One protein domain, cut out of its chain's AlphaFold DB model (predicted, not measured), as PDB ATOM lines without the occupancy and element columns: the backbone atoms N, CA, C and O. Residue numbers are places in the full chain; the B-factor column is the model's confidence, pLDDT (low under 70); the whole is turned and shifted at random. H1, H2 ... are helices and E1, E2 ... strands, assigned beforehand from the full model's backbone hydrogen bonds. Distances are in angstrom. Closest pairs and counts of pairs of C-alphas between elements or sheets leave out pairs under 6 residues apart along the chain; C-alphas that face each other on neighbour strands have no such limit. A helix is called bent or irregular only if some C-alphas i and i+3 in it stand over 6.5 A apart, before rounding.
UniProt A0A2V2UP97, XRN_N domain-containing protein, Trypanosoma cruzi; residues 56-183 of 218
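What this domain is: This is residues 56 to 183 of the 218 residues of the protein "XRN_N domain-containing protein" of Trypanosoma cruzi (UniProt A0A2V2UP97). A small, twisted sheet of three parallel strands, E1, E2 and E3, has H2 and H4 on one side of it, the two spreading as a V from near their first halves, while H1 sits at the end of the strands. Beyond that end H3 is set off from the other helices, joined to H4 by a long link. The printed part has 128 residues, with four named helices and three named strands in the order E1 H1 H2 E2 H3 H4 E3; the sheet's order is E1 E2 E3, and the class is mixed, helices and strands. The whole is compact, with a radius of gyration of the C-alphas of 15.8 A and spans of 47, 35 and 27 A.

Where its parts are: E1 is residues 56 to 63, beginning at C-alpha 56 (18.202, 101.585, 89.028), and bends by 75 degrees at residue 59. H1 is residues 64 to 71. H2, residues 81 to 99, is 26.3 A long; it is neither bent nor irregular, but only just: C-alphas 96 and 99 are 6.0 A apart. E2, residues 101 to 110, is 20.1 A long and bends by 109 degrees at residue 104. H3, residues 116 to 132, is 25.1 A long and begins at C-alpha 116 (0.246, 133.592, 79.058). H4, residues 150 to 166, is 24.7 A long. E3, residues 174 to 179, ends at C-alpha 179 (14.065, 122.467, 74.620).

How they stand to each other: E1 and E3 are the edge strands and E2 the inner one. E1 and E2 are parallel at 7 degrees, with N 60 and O 105 within hydrogen-bond range at 2.9 A. E2 and E3 are parallel at 9 degrees, with N 176 and O 106 at 3.2 A. E1, H1 H2, E2 and E2, H3 H4, E3 are strand-helix-strand units, two parallel neighbour strands with helices between, each with a right-handed crossover. H1, H2 and H4 are on the sheet, but each only grazes it. H2, with residues 84 to 92 alone, touches H1, closest at the C-alphas of Val 88 and Ile 68, 5.9 A, at a steep tilt of 69.8 degrees, only just short of about perpendicular, opposite ways. H2, with residues 81 to 89 alone, touches H4, closest at the C-alphas of Val 85 and Leu 155, 5.6 A, at a steep tilt of 48 degrees, the same way. H3 touches no helix and is not on the sheet. Every O i to N i+4 pair is within hydrogen-bond range in H1, H2 and H4; in H3 it is 11 of 13.

The domain as a whole: The C-alphas of Leu 131 and Asp 170, the two farthest apart, are 48.1 A apart. The printed part has no cut. The link from H3 to H4, residues 133 to 149, is long. Residues 115 to 121, of which 116 to 121 belong to H3, stand free, as do residues 164 to 170, of which 164 to 166 belong to H4. The mean pLDDT of the printed part is 77.6; it is under 70 at residues 73 to 78, 134 to 139 and 163 to 183.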
ATOM      1  N   HIS A  56      18.286 101.549  90.481       82.06
ATOM      2  CA  HIS A  56      18.202 101.585  89.028       82.06
ATOM      3  C   HIS A  56      16.746 101.812  88.629       82.06
ATOM      4  O   HIS A  56      15.850 101.140  89.139       82.06
ATOM      5  N   VAL A  57      16.507 102.749  87.716       85.75
ATOM      6  CA  VAL A  57      15.158 103.124  87.269       85.75
ATOM      7  C   VAL A  57      15.121 103.104  85.751       85.75
ATOM      8  O   VAL A  57      16.073 103.519  85.104       85.75
ATOM      9  N   ASP A  58      14.031 102.646  85.141       83.06
ATOM     10  CA  ASP A  58      13.966 102.561  83.679       83.06
ATOM     11  C   ASP A  58      13.966 103.949  83.026       83.06
ATOM     12  O   ASP A  58      14.750 104.217  82.114       83.06
ATOM     13  N   HIS A  59      13.160 104.874  83.546       82.56
ATOM     14  CA  HIS A  59      13.008 106.216  82.996       82.56
ATOM     15  C   HIS A  59      13.266 107.288  84.058       82.56
ATOM     16  O   HIS A  59      12.573 107.345  85.071       82.56
ATOM     17  N   VAL A  60      14.221 108.181  83.804       84.88
ATOM     18  CA  VAL A  60      14.531 109.318  84.683       84.88
ATOM     19  C   VAL A  60      14.134 110.619  83.991       84.88
ATOM     20  O   VAL A  60      14.518 110.863  82.847       84.88
ATOM     21  N   LEU A  61      13.360 111.460  84.683       87.69
ATOM     22  CA  LEU A  61      12.950 112.783  84.215       87.69
ATOM     23  C   LEU A  61      13.545 113.856  85.125       87.69
ATOM     24  O   LEU A  61      13.337 113.833  86.336       87.69
ATOM     25  N   VAL A  62      14.264 114.809  84.539       87.94
ATOM     26  CA  VAL A  62      14.984 115.856  85.268       87.94
ATOM     27  C   VAL A  62      14.446 117.228  84.876       87.94
ATOM     28  O   VAL A  62      14.568 117.632  83.719       87.94
ATOM     29  N   ASP A  63      13.905 117.978  85.839       89.31
ATOM     30  CA  ASP A  63      13.698 119.424  85.691       89.31
ATOM     31  C   ASP A  63      15.021 120.148  85.965       89.31
ATOM     32  O   ASP A  63      15.465 120.289  87.111       89.31
ATOM     33  N   LEU A  64      15.675 120.606  84.899       89.38
ATOM     34  CA  LEU A  64      16.984 121.233  85.011       89.38
ATOM     35  C   LEU A  64      16.908 122.587  85.722       89.38
ATOM     36  O   LEU A  64      17.892 122.996  86.337       89.38
ATOM     37  N   ASN A  65      15.763 123.279  85.701       89.31
ATOM     38  CA  ASN A  65      15.653 124.581  86.361       89.31
ATOM     39  C   ASN A  65      15.864 124.446  87.873       89.31
ATOM     40  O   ASN A  65      16.511 125.301  88.476       89.31
ATOM     41  N   CYS A  66      15.383 123.359  88.483       88.31
ATOM     42  CA  CYS A  66      15.605 123.068  89.901       88.31
ATOM     43  C   CYS A  66      17.097 122.914  90.228       88.31
ATOM     44  O   CYS A  66      17.582 123.488  91.207       88.31
ATOM     45  N   ILE A  67      17.838 122.186  89.389       90.62
ATOM     46  CA  ILE A  67      19.285 121.989  89.555       90.62
ATOM     47  C   ILE A  67      20.015 123.322  89.391       90.62
ATOM     48  O   ILE A  67      20.801 123.697  90.258       90.62
ATOM     49  N   ILE A  68      19.693 124.065  88.330       89.50
ATOM     50  CA  ILE A  68      20.264 125.381  88.038       89.50
ATOM     51  C   ILE A  68      20.082 126.322  89.235       89.50
ATOM     52  O   ILE A  68      21.058 126.872  89.738       89.50
ATOM     53  N   HIS A  69      18.854 126.477  89.736       87.12
ATOM     54  CA  HIS A  69      18.577 127.346  90.884       87.12
ATOM     55  C   HIS A  69      19.303 126.893  92.156       87.12
ATOM     56  O   HIS A  69      19.718 127.735  92.947       87.12
ATOM     57  N   SER A  70      19.517 125.587  92.328       86.31
ATOM     58  CA  SER A  70      20.274 125.060  93.464       86.31
ATOM     59  C   SER A  70      21.765 125.407  93.405       86.31
ATOM     60  O   SER A  70      22.401 125.481  94.451       86.31
ATOM     61  N   CYS A  71      22.330 125.617  92.213       84.88
ATOM     62  CA  CYS A  71      23.720 126.056  92.048       84.88
ATOM     63  C   CYS A  71      23.895 127.570  92.277       84.88
ATOM     64  O   CYS A  71      25.003 128.022  92.540       84.88
ATOM     65  N   PHE A  72      22.813 128.355  92.235       79.62
ATOM     66  CA  PHE A  72      22.834 129.811  92.441       79.62
ATOM     67  C   PHE A  72      22.674 130.251  93.914       79.62
ATOM     68  O   PHE A  72      22.622 131.444  94.191       79.62
ATOM     69  N   GLY A  73      22.551 129.323  94.869       65.25
ATOM     70  CA  GLY A  73      22.009 129.623  96.202       65.25
ATOM     71  C   GLY A  73      22.974 130.114  97.292       65.25
ATOM     72  O   GLY A  73      22.482 130.587  98.312       65.25
ATOM     73  N   ARG A  74      24.305 129.989  97.147       56.09
ATOM     74  CA  ARG A  74      25.265 130.359  98.220       56.09
ATOM     75  C   ARG A  74      26.488 131.163  97.750       56.09
ATOM     76  O   ARG A  74      26.864 132.095  98.446       56.09
ATOM     77  N   ASP A  75      26.995 130.916  96.537       56.19
ATOM     78  CA  ASP A  75      28.223 131.557  96.011       56.19
ATOM     79  C   ASP A  75      28.005 132.376  94.722       56.19
ATOM     80  O   ASP A  75      28.948 132.712  94.000       56.19
ATOM     81  N   ALA A  76      26.752 132.714  94.393       58.12
ATOM     82  CA  ALA A  76      26.409 133.373  93.125       58.12
ATOM     83  C   ALA A  76      27.088 134.740  92.924       58.12
ATOM     84  O   ALA A  76      27.285 135.168  91.788       58.12
ATOM     85  N   ALA A  77      27.490 135.407  94.011       58.34
ATOM     86  CA  ALA A  77      28.179 136.692  93.961       58.34
ATOM     87  C   ALA A  77      29.615 136.596  93.400       58.34
ATOM     88  O   ALA A  77      30.137 137.574  92.867       58.34
ATOM     89  N   THR A  78      30.265 135.438  93.485       63.88
ATOM     90  CA  THR A  78      31.656 135.237  93.033       63.88
ATOM     91  C   THR A  78      31.768 134.323  91.819       63.88
ATOM     92  O   THR A  78      32.821 134.254  91.186       63.88
ATOM     93  N   MET A  79      30.685 133.634  91.461       71.88
ATOM     94  CA  MET A  79      30.708 132.603  90.435       71.88
ATOM     95  C   MET A  79      30.663 133.195  89.023       71.88
ATOM     96  O   MET A  79      29.710 133.879  88.637       71.88
ATOM     97  N   ARG A  80      31.680 132.895  88.205       81.38
ATOM     98  CA  ARG A  80      31.651 133.262  86.786       81.38
ATOM     99  C   ARG A  80      30.674 132.367  86.034       81.38
ATOM    100  O   ARG A  80      30.360 131.247  86.430       81.38
ATOM    101  N   LYS A  81      30.258 132.837  84.858       83.69
ATOM    102  CA  LYS A  81      29.343 132.111  83.971       83.69
ATOM    103  C   LYS A  81      29.766 130.687  83.638       83.69
ATOM    104  O   LYS A  81      28.937 129.783  83.658       83.69
ATOM    105  N   ARG A  82      31.053 130.501  83.348       85.25
ATOM    106  CA  ARG A  82      31.614 129.188  83.018       85.25
ATOM    107  C   ARG A  82      31.576 128.245  84.216       85.25
ATOM    108  O   ARG A  82      31.152 127.107  84.056       85.25
ATOM    109  N   ASP A  83      31.925 128.749  85.394       87.62
ATOM    110  CA  ASP A  83      31.945 127.968  86.631       87.62
ATOM    111  C   ASP A  83      30.526 127.517  86.995       87.62
ATOM    112  O   ASP A  83      30.307 126.353  87.313       87.62
ATOM    113  N   ALA A  84      29.530 128.401  86.852       87.44
ATOM    114  CA  ALA A  84      28.124 128.064  87.085       87.44
ATOM    115  C   ALA A  84      27.621 126.961  86.143       87.44
ATOM    116  O   ALA A  84      26.921 126.045  86.572       87.44
ATOM    117  N   VAL A  85      27.991 127.025  84.861       89.31
ATOM    118  CA  VAL A  85      27.675 125.963  83.897       89.31
ATOM    119  C   VAL A  85      28.322 124.646  84.324       89.31
ATOM    120  O   VAL A  85      27.635 123.629  84.365       89.31
ATOM    121  N   GLN A  86      29.605 124.666  84.687       90.00
ATOM    122  CA  GLN A  86      30.332 123.473  85.112       90.00
ATOM    123  C   GLN A  86      29.711 122.838  86.365       90.00
ATOM    124  O   GLN A  86      29.439 121.638  86.368       90.00
ATOM    125  N   ALA A  87      29.367 123.641  87.372       90.31
ATOM    126  CA  ALA A  87      28.719 123.163  88.590       90.31
ATOM    127  C   ALA A  87      27.351 122.514  88.324       90.31
ATOM    128  O   ALA A  87      26.996 121.520  88.956       90.31
ATOM    129  N   VAL A  88      26.567 123.041  87.372       90.69
ATOM    130  CA  VAL A  88      25.302 122.412  86.956       90.69
ATOM    131  C   VAL A  88      25.551 121.047  86.312       90.69
ATOM    132  O   VAL A  88      24.835 120.095  86.626       90.69
ATOM    133  N   LEU A  89      26.557 120.934  85.438       90.06
ATOM    134  CA  LEU A  89      26.909 119.672  84.780       90.06
ATOM    135  C   LEU A  89      27.404 118.624  85.784       90.06
ATOM    136  O   LEU A  89      26.973 117.475  85.729       90.06
ATOM    137  N   GLU A  90      28.268 119.017  86.717       90.31
ATOM    138  CA  GLU A  90      28.791 118.141  87.769       90.31
ATOM    139  C   GLU A  90      27.691 117.668  88.710       90.31
ATOM    140  O   GLU A  90      27.585 116.473  88.982       90.31
ATOM    141  N   LYS A  91      26.810 118.576  89.143       90.38
ATOM    142  CA  LYS A  91      25.671 118.217  89.986       90.38
ATOM    143  C   LYS A  91      24.724 117.255  89.279       90.38
ATOM    144  O   LYS A  91      24.256 116.298  89.887       90.38
ATOM    145  N   LEU A  92      24.451 117.482  87.997       89.19
ATOM    146  CA  LEU A  92      23.624 116.581  87.203       89.19
ATOM    147  C   LEU A  92      24.276 115.200  87.049       89.19
ATOM    148  O   LEU A  92      23.596 114.195  87.233       89.19
ATOM    149  N   ARG A  93      25.585 115.139  86.782       88.12
ATOM    150  CA  ARG A  93      26.337 113.876  86.748       88.12
ATOM    151  C   ARG A  93      26.255 113.143  88.081       88.12
ATOM    152  O   ARG A  93      25.878 111.982  88.086       88.12
ATOM    153  N   ALA A  94      26.511 113.830  89.193       87.69
ATOM    154  CA  ALA A  94      26.426 113.245  90.528       87.69
ATOM    155  C   ALA A  94      25.031 112.671  90.828       87.69
ATOM    156  O   ALA A  94      24.924 111.578  91.375       87.69
ATOM    157  N   LEU A  95      23.951 113.352  90.426       87.00
ATOM    158  CA  LEU A  95      22.593 112.817  90.582       87.00
ATOM    159  C   LEU A  95      22.366 111.548  89.747       87.00
ATOM    160  O   LEU A  95      21.721 110.615  90.219       87.00
ATOM    161  N   LEU A  96      22.908 111.495  88.531       85.19
ATOM    162  CA  LEU A  96      22.723 110.371  87.609       85.19
ATOM    163  C   LEU A  96      23.656 109.179  87.870       85.19
ATOM    164  O   LEU A  96      23.443 108.108  87.306       85.19
ATOM    165  N   THR A  97      24.699 109.355  88.685       83.06
ATOM    166  CA  THR A  97      25.644 108.283  89.029       83.06
ATOM    167  C   THR A  97      25.517 107.823  90.474       83.06
ATOM    168  O   THR A  97      25.643 106.633  90.739       83.06
ATOM    169  N   LEU A  98      25.265 108.743  91.409       83.38
ATOM    170  CA  LEU A  98      25.238 108.441  92.842       83.38
ATOM    171  C   LEU A  98      23.821 108.237  93.378       83.38
ATOM    172  O   LEU A  98      23.641 107.488  94.331       83.38
ATOM    173  N   VAL A  99      22.822 108.916  92.803       84.44
ATOM    174  CA  VAL A  99      21.448 108.889  93.330       84.44
ATOM    175  C   VAL A  99      20.562 107.942  92.536       84.44
ATOM    176  O   VAL A  99      19.869 107.121  93.128       84.44
ATOM    177  N   VAL A 100      20.561 108.045  91.206       84.62
ATOM    178  CA  VAL A 100      19.710 107.210  90.352       84.62
ATOM    179  C   VAL A 100      20.369 106.948  89.009       84.62
ATOM    180  O   VAL A 100      20.732 107.885  88.306       84.62
ATOM    181  N   VAL A 101      20.454 105.677  88.618       84.44
ATOM    182  CA  VAL A 101      20.997 105.283  87.313       84.44
ATOM    183  C   VAL A 101      19.832 104.915  86.380       84.44
ATOM    184  O   VAL A 101      19.128 103.935  86.654       84.44
ATOM    185  N   PRO A 102      19.572 105.685  85.300       84.81
ATOM    186  CA  PRO A 102      18.563 105.313  84.310       84.81
ATOM    187  C   PRO A 102      18.979 104.027  83.579       84.81
ATOM    188  O   PRO A 102      20.163 103.859  83.325       84.81
ATOM    189  N   ARG A 103      18.039 103.152  83.186       82.88
ATOM    190  CA  ARG A 103      18.298 101.946  82.362       82.88
ATOM    191  C   ARG A 103      17.818 102.074  80.918       82.88
ATOM    192  O   ARG A 103      18.437 101.514  80.022       82.88
ATOM    193  N   VAL A 104      16.722 102.801  80.692       83.25
ATOM    194  CA  VAL A 104      16.053 102.896  79.383       83.25
ATOM    195  C   VAL A 104      16.134 104.312  78.818       83.25
ATOM    196  O   VAL A 104      16.592 104.511  77.691       83.25
ATOM    197  N   SER A 105      15.712 105.330  79.576       80.50
ATOM    198  CA  SER A 105      15.737 106.712  79.079       80.50
ATOM    199  C   SER A 105      16.047 107.751  80.142       80.50
ATOM    200  O   SER A 105      15.601 107.655  81.284       80.50
ATOM    201  N   LEU A 106      16.681 108.829  79.696       85.19
ATOM    202  CA  LEU A 106      16.913 110.036  80.469       85.19
ATOM    203  C   LEU A 106      16.290 111.218  79.723       85.19
ATOM    204  O   LEU A 106      16.703 111.556  78.616       85.19
ATOM    205  N   THR A 107      15.303 111.865  80.332       83.75
ATOM    206  CA  THR A 107      14.658 113.060  79.782       83.75
ATOM    207  C   THR A 107      15.053 114.261  80.621       83.75
ATOM    208  O   THR A 107      14.719 114.332  81.800       83.75
ATOM    209  N   ILE A 108      15.741 115.224  80.014       86.62
ATOM    210  CA  ILE A 108      16.131 116.467  80.683       86.62
ATOM    211  C   ILE A 108      15.287 117.601  80.105       86.62
ATOM    212  O   ILE A 108      15.296 117.868  78.899       86.62
ATOM    213  N   CYS A 109      14.558 118.277  80.986       85.81
ATOM    214  CA  CYS A 109      13.620 119.339  80.664       85.81
ATOM    215  C   CYS A 109      14.190 120.694  81.092       85.81
ATOM    216  O   CYS A 109      14.583 120.878  82.242       85.81
ATOM    217  N   ILE A 110      14.200 121.655  80.169       86.69
ATOM    218  CA  ILE A 110      14.517 123.064  80.442       86.69
ATOM    219  C   ILE A 110      13.289 123.893  80.078       86.69
ATOM    220  O   ILE A 110      12.685 123.676  79.024       86.69
ATOM    221  N   ASP A 111      12.933 124.853  80.935       85.75
ATOM    222  CA  ASP A 111      11.733 125.669  80.725       85.75
ATOM    223  C   ASP A 111      11.834 126.471  79.415       85.75
ATOM    224  O   ASP A 111      12.775 127.235  79.181       85.75
ATOM    225  N   GLY A 112      10.822 126.315  78.561       86.25
ATOM    226  CA  GLY A 112      10.607 127.139  77.373       86.25
ATOM    227  C   GLY A 112       9.790 128.408  77.649       86.25
ATOM    228  O   GLY A 112       9.469 128.706  78.804       86.25
ATOM    229  N   PRO A 113       9.405 129.170  76.604       85.81
ATOM    230  CA  PRO A 113       8.400 130.214  76.712       85.81
ATOM    231  C   PRO A 113       7.126 129.650  77.332       85.81
ATOM    232  O   PRO A 113       6.537 128.688  76.842       85.81
ATOM    233  N   ALA A 114       6.731 130.253  78.443       88.88
ATOM    234  CA  ALA A 114       5.580 129.813  79.203       88.88
ATOM    235  C   ALA A 114       4.271 130.343  78.591       88.88
ATOM    236  O   ALA A 114       4.274 131.416  77.981       88.88
ATOM    237  N   PRO A 115       3.137 129.644  78.788       91.38
ATOM    238  CA  PRO A 115       1.828 130.150  78.383       91.38
ATOM    239  C   PRO A 115       1.484 131.449  79.123       91.38
ATOM    240  O   PRO A 115       1.964 131.681  80.238       91.38
ATOM    241  N   TYR A 116       0.599 132.263  78.539       90.75
ATOM    242  CA  TYR A 116       0.246 133.592  79.058       90.75
ATOM    243  C   TYR A 116      -0.148 133.577  80.544       90.75
ATOM    244  O   TYR A 116       0.355 134.381  81.327       90.75
ATOM    245  N   ALA A 117      -0.935 132.582  80.965       91.81
ATOM    246  CA  ALA A 117      -1.347 132.410  82.359       91.81
ATOM    247  C   ALA A 117      -0.165 132.256  83.346       91.81
ATOM    248  O   ALA A 117      -0.232 132.731  84.479       91.81
ATOM    249  N   LYS A 118       0.951 131.639  82.925       91.31
ATOM    250  CA  LYS A 118       2.162 131.458  83.751       91.31
ATOM    251  C   LYS A 118       3.113 132.662  83.647       91.31
ATOM    252  O   LYS A 118       3.969 132.839  84.512       91.31
ATOM    253  N   LEU A 119       2.973 133.525  82.636       92.31
ATOM    254  CA  LEU A 119       3.836 134.703  82.482       92.31
ATOM    255  C   LEU A 119       3.628 135.726  83.601       92.31
ATOM    256  O   LEU A 119       4.607 136.296  84.077       92.31
ATOM    257  N   GLN A 120       2.392 135.938  84.062       92.31
ATOM    258  CA  GLN A 120       2.120 136.898  85.137       92.31
ATOM    259  C   GLN A 120       2.790 136.477  86.453       92.31
ATOM    260  O   GLN A 120       3.461 137.288  87.097       92.31
ATOM    261  N   THR A 121       2.680 135.198  86.819       91.94
ATOM    262  CA  THR A 121       3.314 134.655  88.030       91.94
ATOM    263  C   THR A 121       4.836 134.637  87.907       91.94
ATOM    264  O   THR A 121       5.526 135.058  88.837       91.94
ATOM    265  N   GLN A 122       5.381 134.257  86.744       91.12
ATOM    266  CA  GLN A 122       6.823 134.346  86.492       91.12
ATOM    267  C   GLN A 122       7.340 135.784  86.565       91.12
ATOM    268  O   GLN A 122       8.380 136.025  87.179       91.12
ATOM    269  N   ARG A 123       6.623 136.750  85.981       92.06
ATOM    270  CA  ARG A 123       6.992 138.170  86.016       92.06
ATOM    271  C   ARG A 123       7.012 138.695  87.446       92.06
ATOM    272  O   ARG A 123       7.975 139.355  87.826       92.06
ATOM    273  N   LEU A 124       5.992 138.380  88.244       92.00
ATOM    274  CA  LEU A 124       5.929 138.793  89.646       92.00
ATOM    275  C   LEU A 124       7.073 138.181  90.463       92.00
ATOM    276  O   LEU A 124       7.746 138.901  91.199       92.00
ATOM    277  N   ARG A 125       7.344 136.879  90.292       88.69
ATOM    278  CA  ARG A 125       8.470 136.195  90.949       88.69
ATOM    279  C   ARG A 125       9.800 136.867  90.612       88.69
ATOM    280  O   ARG A 125      10.586 137.150  91.505       88.69
ATOM    281  N   ARG A 126      10.030 137.160  89.330       89.06
ATOM    282  CA  ARG A 126      11.257 137.810  88.847       89.06
ATOM    283  C   ARG A 126      11.399 139.237  89.371       89.06
ATOM    284  O   ARG A 126      12.488 139.610  89.772       89.06
ATOM    285  N   ARG A 127      10.310 140.011  89.438       90.69
ATOM    286  CA  ARG A 127      10.326 141.351  90.051       90.69
ATOM    287  C   ARG A 127      10.722 141.307  91.523       90.69
ATOM    288  O   ARG A 127      11.519 142.127  91.947       90.69
ATOM    289  N   ARG A 128      10.201 140.339  92.281       87.81
ATOM    290  CA  ARG A 128      10.589 140.148  93.686       87.81
ATOM    291  C   ARG A 128      12.068 139.806  93.821       87.81
ATOM    292  O   ARG A 128      12.736 140.397  94.651       87.81
ATOM    293  N   LEU A 129      12.575 138.903  92.980       83.75
ATOM    294  CA  LEU A 129      13.999 138.558  92.970       83.75
ATOM    295  C   LEU A 129      14.876 139.760  92.603       83.75
ATOM    296  O   LEU A 129      15.869 139.980  93.271       83.75
ATOM    297  N   ALA A 130      14.477 140.569  91.618       85.38
ATOM    298  CA  ALA A 130      15.216 141.770  91.222       85.38
ATOM    299  C   ALA A 130      15.322 142.819  92.342       85.38
ATOM    300  O   ALA A 130      16.302 143.543  92.398       85.38
ATOM    301  N   LEU A 131      14.330 142.906  93.237       83.81
ATOM    302  CA  LEU A 131      14.393 143.801  94.401       83.81
ATOM    303  C   LEU A 131      15.362 143.308  95.482       83.81
ATOM    304  O   LEU A 131      15.867 144.110  96.256       83.81
ATOM    305  N   LEU A 132      15.584 141.994  95.554       78.19
ATOM    306  CA  LEU A 132      16.519 141.368  96.491       78.19
ATOM    307  C   LEU A 132      17.942 141.288  95.925       78.19
ATOM    308  O   LEU A 132      18.878 140.955  96.643       78.19
ATOM    309  N   ASP A 133      18.091 141.555  94.631       72.94
ATOM    310  CA  ASP A 133      19.336 141.444  93.896       72.94
ATOM    311  C   ASP A 133      20.099 142.769  93.975       72.94
ATOM    312  O   ASP A 133      19.900 143.682  93.177       72.94
ATOM    313  N   THR A 134      20.959 142.894  94.985       67.19
ATOM    314  CA  THR A 134      21.862 144.045  95.168       67.19
ATOM    315  C   THR A 134      23.206 143.847  94.455       67.19
ATOM    316  O   THR A 134      24.186 144.516  94.783       67.19
ATOM    317  N   GLY A 135      23.285 142.876  93.540       61.25
ATOM    318  CA  GLY A 135      24.516 142.457  92.883       61.25
ATOM    319  C   GLY A 135      25.063 143.459  91.861       61.25
ATOM    320  O   GLY A 135      24.351 144.300  91.315       61.25
ATOM    321  N   SER A 136      26.361 143.352  91.582       59.69
ATOM    322  CA  SER A 136      27.034 144.127  90.532       59.69
ATOM    323  C   SER A 136      26.712 143.579  89.133       59.69
ATOM    324  O   SER A 136      26.426 142.396  88.962       59.69
ATOM    325  N   ALA A 137      26.813 144.422  88.097       57.12
ATOM    326  CA  ALA A 137      26.427 144.097  86.714       57.12
ATOM    327  C   ALA A 137      27.160 142.891  86.074       57.12
ATOM    328  O   ALA A 137      26.761 142.427  85.006       57.12
ATOM    329  N   GLN A 138      28.230 142.386  86.696       57.38
ATOM    330  CA  GLN A 138      29.008 141.233  86.223       57.38
ATOM    331  C   GLN A 138      28.626 139.903  86.895       57.38
ATOM    332  O   GLN A 138      29.137 138.858  86.490       57.38
ATOM    333  N   GLN A 139      27.735 139.919  87.888       67.06
ATOM    334  CA  GLN A 139      27.311 138.718  88.609       67.06
ATOM    335  C   GLN A 139      26.193 137.983  87.867       67.06
ATOM    336  O   GLN A 139      25.308 138.587  87.256       67.06
ATOM    337  N   LEU A 140      26.228 136.649  87.907       70.94
ATOM    338  CA  LEU A 140      25.127 135.850  87.388       70.94
ATOM    339  C   LEU A 140      23.974 135.852  88.379       70.94
ATOM    340  O   LEU A 140      24.040 135.261  89.453       70.94
ATOM    341  N   THR A 141      22.875 136.457  87.961       76.50
ATOM    342  CA  THR A 141      21.667 136.528  88.767       76.50
ATOM    343  C   THR A 141      20.746 135.366  88.415       76.50
ATOM    344  O   THR A 141      20.684 134.908  87.268       76.50
ATOM    345  N   SER A 142      19.939 134.902  89.375       79.81
ATOM    346  CA  SER A 142      18.926 133.865  89.116       79.81
ATOM    347  C   SER A 142      17.892 134.293  88.054       79.81
ATOM    348  O   SER A 142      17.119 133.461  87.570       79.81
ATOM    349  N   LEU A 143      17.855 135.576  87.678       83.31
ATOM    350  CA  LEU A 143      17.038 136.105  86.589       83.31
ATOM    351  C   LEU A 143      17.545 135.665  85.207       83.31
ATOM    352  O   LEU A 143      16.741 135.574  84.274       83.31
ATOM    353  N   ALA A 144      18.832 135.322  85.083       84.00
ATOM    354  CA  ALA A 144      19.418 134.776  83.861       84.00
ATOM    355  C   ALA A 144      18.816 133.414  83.472       84.00
ATOM    356  O   ALA A 144      18.901 133.020  82.313       84.00
ATOM    357  N   VAL A 145      18.137 132.719  84.393       87.25
ATOM    358  CA  VAL A 145      17.412 131.467  84.122       87.25
ATOM    359  C   VAL A 145      16.091 131.780  83.408       87.25
ATOM    360  O   VAL A 145      15.004 131.825  83.992       87.25
ATOM    361  N   THR A 146      16.195 132.098  82.118       87.31
ATOM    362  CA  THR A 146      15.074 132.444  81.230       87.31
ATOM    363  C   THR A 146      15.331 131.882  79.838       87.31
ATOM    364  O   THR A 146      16.469 132.000  79.360       87.31
ATOM    365  N   PRO A 147      14.311 131.330  79.153       85.81
ATOM    366  CA  PRO A 147      14.443 130.931  77.755       85.81
ATOM    367  C   PRO A 147      14.975 132.094  76.906       85.81
ATOM    368  O   PRO A 147      14.495 133.219  77.010       85.81
ATOM    369  N   GLY A 148      15.980 131.814  76.072       83.69
ATOM    370  CA  GLY A 148      16.627 132.806  75.203       83.69
ATOM    371  C   GLY A 148      17.789 133.580  75.836       83.69
ATOM    372  O   GLY A 148      18.468 134.322  75.134       83.69
ATOM    373  N   SER A 149      18.069 133.392  77.128       87.50
ATOM    374  CA  SER A 149      19.268 133.959  77.756       87.50
ATOM    375  C   SER A 149      20.557 133.342  77.197       87.50
ATOM    376  O   SER A 149      20.623 132.147  76.897       87.50
ATOM    377  N   LEU A 150      21.631 134.137  77.144       88.06
ATOM    378  CA  LEU A 150      22.960 133.639  76.763       88.06
ATOM    379  C   LEU A 150      23.476 132.553  77.717       88.06
ATOM    380  O   LEU A 150      24.336 131.765  77.332       88.06
ATOM    381  N   PHE A 151      23.009 132.531  78.967       88.31
ATOM    382  CA  PHE A 151      23.363 131.498  79.939       88.31
ATOM    383  C   PHE A 151      22.819 130.129  79.534       88.31
ATOM    384  O   PHE A 151      23.602 129.191  79.408       88.31
ATOM    385  N   LEU A 152      21.517 130.018  79.244       87.94
ATOM    386  CA  LEU A 152      20.934 128.734  78.844       87.94
ATOM    387  C   LEU A 152      21.483 128.233  77.502       87.94
ATOM    388  O   LEU A 152      21.656 127.030  77.335       87.94
ATOM    389  N   VAL A 153      21.807 129.137  76.570       87.94
ATOM    390  CA  VAL A 153      22.450 128.768  75.296       87.94
ATOM    391  C   VAL A 153      23.849 128.190  75.524       87.94
ATOM    392  O   VAL A 153      24.221 127.190  74.908       87.94
ATOM    393  N   GLU A 154      24.642 128.792  76.412       89.56
ATOM    394  CA  GLU A 154      25.967 128.264  76.743       89.56
ATOM    395  C   GLU A 154      25.900 126.942  77.497       89.56
ATOM    396  O   GLU A 154      26.651 126.031  77.150       89.56
ATOM    397  N   LEU A 155      24.986 126.814  78.462       88.94
ATOM    398  CA  LEU A 155      24.736 125.566  79.181       88.94
ATOM    399  C   LEU A 155      24.360 124.440  78.213       88.94
ATOM    400  O   LEU A 155      24.923 123.350  78.271       88.94
ATOM    401  N   GLU A 156      23.462 124.723  77.272       87.06
ATOM    402  CA  GLU A 156      23.058 123.774  76.242       87.06
ATOM    403  C   GLU A 156      24.243 123.337  75.359       87.06
ATOM    404  O   GLU A 156      24.389 122.157  75.026       87.06
ATOM    405  N   ASN A 157      25.100 124.280  74.968       87.75
ATOM    406  CA  ASN A 157      26.279 123.975  74.161       87.75
ATOM    407  C   ASN A 157      27.340 123.207  74.959       87.75
ATOM    408  O   ASN A 157      27.973 122.311  74.408       87.75
ATOM    409  N   ALA A 158      27.531 123.528  76.239       88.06
ATOM    410  CA  ALA A 158      28.436 122.804  77.125       88.06
ATOM    411  C   ALA A 158      27.977 121.356  77.330       88.06
ATOM    412  O   ALA A 158      28.776 120.444  77.136       88.06
ATOM    413  N   TRP A 159      26.682 121.147  77.582       84.38
ATOM    414  CA  TRP A 159      26.082 119.817  77.688       84.38
ATOM    415  C   TRP A 159      26.260 118.987  76.410       84.38
ATOM    416  O   TRP A 159      26.582 117.800  76.455       84.38
ATOM    417  N   ARG A 160      26.067 119.594  75.233       81.81
ATOM    418  CA  ARG A 160      26.295 118.880  73.968       81.81
ATOM    419  C   ARG A 160      27.744 118.438  73.798       81.81
ATOM    420  O   ARG A 160      27.972 117.327  73.344       81.81
ATOM    421  N   ARG A 161      28.709 119.271  74.192       82.50
ATOM    422  CA  ARG A 161      30.127 118.884  74.150       82.50
ATOM    423  C   ARG A 161      30.436 117.761  75.136       82.50
ATOM    424  O   ARG A 161      31.125 116.824  74.759       82.50
ATOM    425  N   SER A 162      29.914 117.833  76.361       78.50
ATOM    426  CA  SER A 162      30.164 116.800  77.372       78.50
ATOM    427  C   SER A 162      29.563 115.456  76.967       78.50
ATOM    428  O   SER A 162      30.240 114.441  77.057       78.50
ATOM    429  N   SER A 163      28.334 115.464  76.444       68.88
ATOM    430  CA  SER A 163      27.665 114.244  75.983       68.88
ATOM    431  C   SER A 163      28.326 113.641  74.748       68.88
ATOM    432  O   SER A 163      28.515 112.436  74.730       68.88
ATOM    433  N   SER A 164      28.751 114.438  73.758       59.28
ATOM    434  CA  SER A 164      29.469 113.930  72.577       59.28
ATOM    435  C   SER A 164      30.784 113.218  72.901       59.28
ATOM    436  O   SER A 164      31.135 112.278  72.196       59.28
ATOM    437  N   CYS A 165      31.497 113.640  73.947       49.16
ATOM    438  CA  CYS A 165      32.741 112.993  74.363       49.16
ATOM    439  C   CYS A 165      32.516 111.697  75.165       49.16
ATOM    440  O   CYS A 165      33.422 110.874  75.231       49.16
ATOM    441  N   GLU A 166      31.334 111.510  75.763       52.03
ATOM    442  CA  GLU A 166      30.977 110.325  76.561       52.03
ATOM    443  C   GLU A 166      30.328 109.199  75.730       52.03
ATOM    444  O   GLU A 166      30.234 108.074  76.213       52.03
ATOM    445  N   VAL A 167      29.949 109.433  74.461       47.62
ATOM    446  CA  VAL A 167      29.358 108.407  73.559       47.62
ATOM    447  C   VAL A 167      30.404 107.407  73.024       47.62
ATOM    448  O   VAL A 167      30.366 107.002  71.864       47.62
ATOM    449  N   GLY A 168      31.375 107.034  73.858       42.44
ATOM    450  CA  GLY A 168      32.416 106.049  73.564       42.44
ATOM    451  C   GLY A 168      32.277 104.723  74.318       42.44
ATOM    452  O   GLY A 168      33.006 103.795  73.990       42.44
ATOM    453  N   ALA A 169      31.371 104.596  75.297       42.56
ATOM    454  CA  ALA A 169      31.191 103.345  76.039       42.56
ATOM    455  C   ALA A 169      29.746 103.174  76.557       42.56
ATOM    456  O   ALA A 169      29.281 103.898  77.432       42.56
ATOM    457  N   ASP A 170      29.039 102.214  75.960       42.16
ATOM    458  CA  ASP A 170      28.031 101.304  76.532       42.16
ATOM    459  C   ASP A 170      26.783 101.808  77.275       42.16
ATOM    460  O   ASP A 170      25.996 100.988  77.751       42.16
ATOM    461  N   PHE A 171      26.479 103.107  77.295       44.31
ATOM    462  CA  PHE A 171      25.173 103.548  77.788       44.31
ATOM    463  C   PHE A 171      24.630 104.759  77.025       44.31
ATOM    464  O   PHE A 171      25.002 105.902  77.272       44.31
ATOM    465  N   CYS A 172      23.720 104.509  76.079       41.22
ATOM    466  CA  CYS A 172      23.029 105.551  75.321       41.22
ATOM    467  C   CYS A 172      21.553 105.579  75.752       41.22
ATOM    468  O   CYS A 172      20.697 105.057  75.031       41.22
ATOM    469  N   PRO A 173      21.216 106.127  76.942       47.75
ATOM    470  CA  PRO A 173      19.819 106.339  77.271       47.75
ATOM    471  C   PRO A 173      19.267 107.262  76.192       47.75
ATOM    472  O   PRO A 173      19.944 108.204  75.771       47.75
ATOM    473  N   THR A 174      18.051 106.993  75.723       50.12
ATOM    474  CA  THR A 174      17.430 107.870  74.728       50.12
ATOM    475  C   THR A 174      17.286 109.256  75.357       50.12
ATOM    476  O   THR A 174      16.403 109.482  76.184       50.12
ATOM    477  N   LEU A 175      18.225 110.151  75.036       53.12
ATOM    478  CA  LEU A 175      18.368 111.441  75.686       53.12
ATOM    479  C   LEU A 175      17.432 112.432  75.008       53.12
ATOM    480  O   LEU A 175      17.769 113.056  73.996       53.12
ATOM    481  N   PHE A 176      16.245 112.597  75.577       51.91
ATOM    482  CA  PHE A 176      15.320 113.624  75.128       51.91
ATOM    483  C   PHE A 176      15.628 114.929  75.844       51.91
ATOM    484  O   PHE A 176      15.158 115.200  76.948       51.91
ATOM    485  N   LEU A 177      16.431 115.756  75.181       56.69
ATOM    486  CA  LEU A 177      16.639 117.133  75.589       56.69
ATOM    487  C   LEU A 177      15.509 117.984  74.998       56.69
ATOM    488  O   LEU A 177      15.583 118.479  73.867       56.69
ATOM    489  N   SER A 178      14.418 118.093  75.752       53.66
ATOM    490  CA  SER A 178      13.234 118.845  75.342       53.66
ATOM    491  C   SER A 178      13.444 120.329  75.615       53.66
ATOM    492  O   SER A 178      13.007 120.869  76.628       53.66
ATOM    493  N   PHE A 179      14.107 121.011  74.681       52.59
ATOM    494  CA  PHE A 179      14.065 122.467  74.620       52.59
ATOM    495  C   PHE A 179      12.750 122.901  73.992       52.59
ATOM    496  O   PHE A 179      12.588 122.870  72.769       52.59
ATOM    497  N   PHE A 180      11.834 123.420  74.801       47.16
ATOM    498  CA  PHE A 180      10.743 124.238  74.282       47.16
ATOM    499  C   PHE A 180      11.281 125.621  73.883       47.16
ATOM    500  O   PHE A 180      10.804 126.635  74.346       47.16
ATOM    501  N   THR A 181      12.314 125.723  73.048       41.00
ATOM    502  CA  THR A 181      12.760 127.016  72.501       41.00
ATOM    503  C   THR A 181      12.090 127.232  71.146       41.00
ATOM    504  O   THR A 181      12.361 126.487  70.199       41.00
ATOM    505  N   ALA A 182      11.242 128.259  71.037       39.25
ATOM    506  CA  ALA A 182      10.497 128.604  69.819       39.25
ATOM    507  C   ALA A 182      11.336 128.644  68.512       39.25
ATOM    508  O   ALA A 182      10.836 128.172  67.490       39.25
ATOM    509  N   PRO A 183      12.619 129.079  68.490       41.47
ATOM    510  CA  PRO A 183      13.395 129.087  67.244       41.47
ATOM    511  C   PRO A 183      13.764 127.687  66.724       41.47
ATOM    512  O   PRO A 183      13.918 127.490  65.520       41.47
TER     513      PRO A 183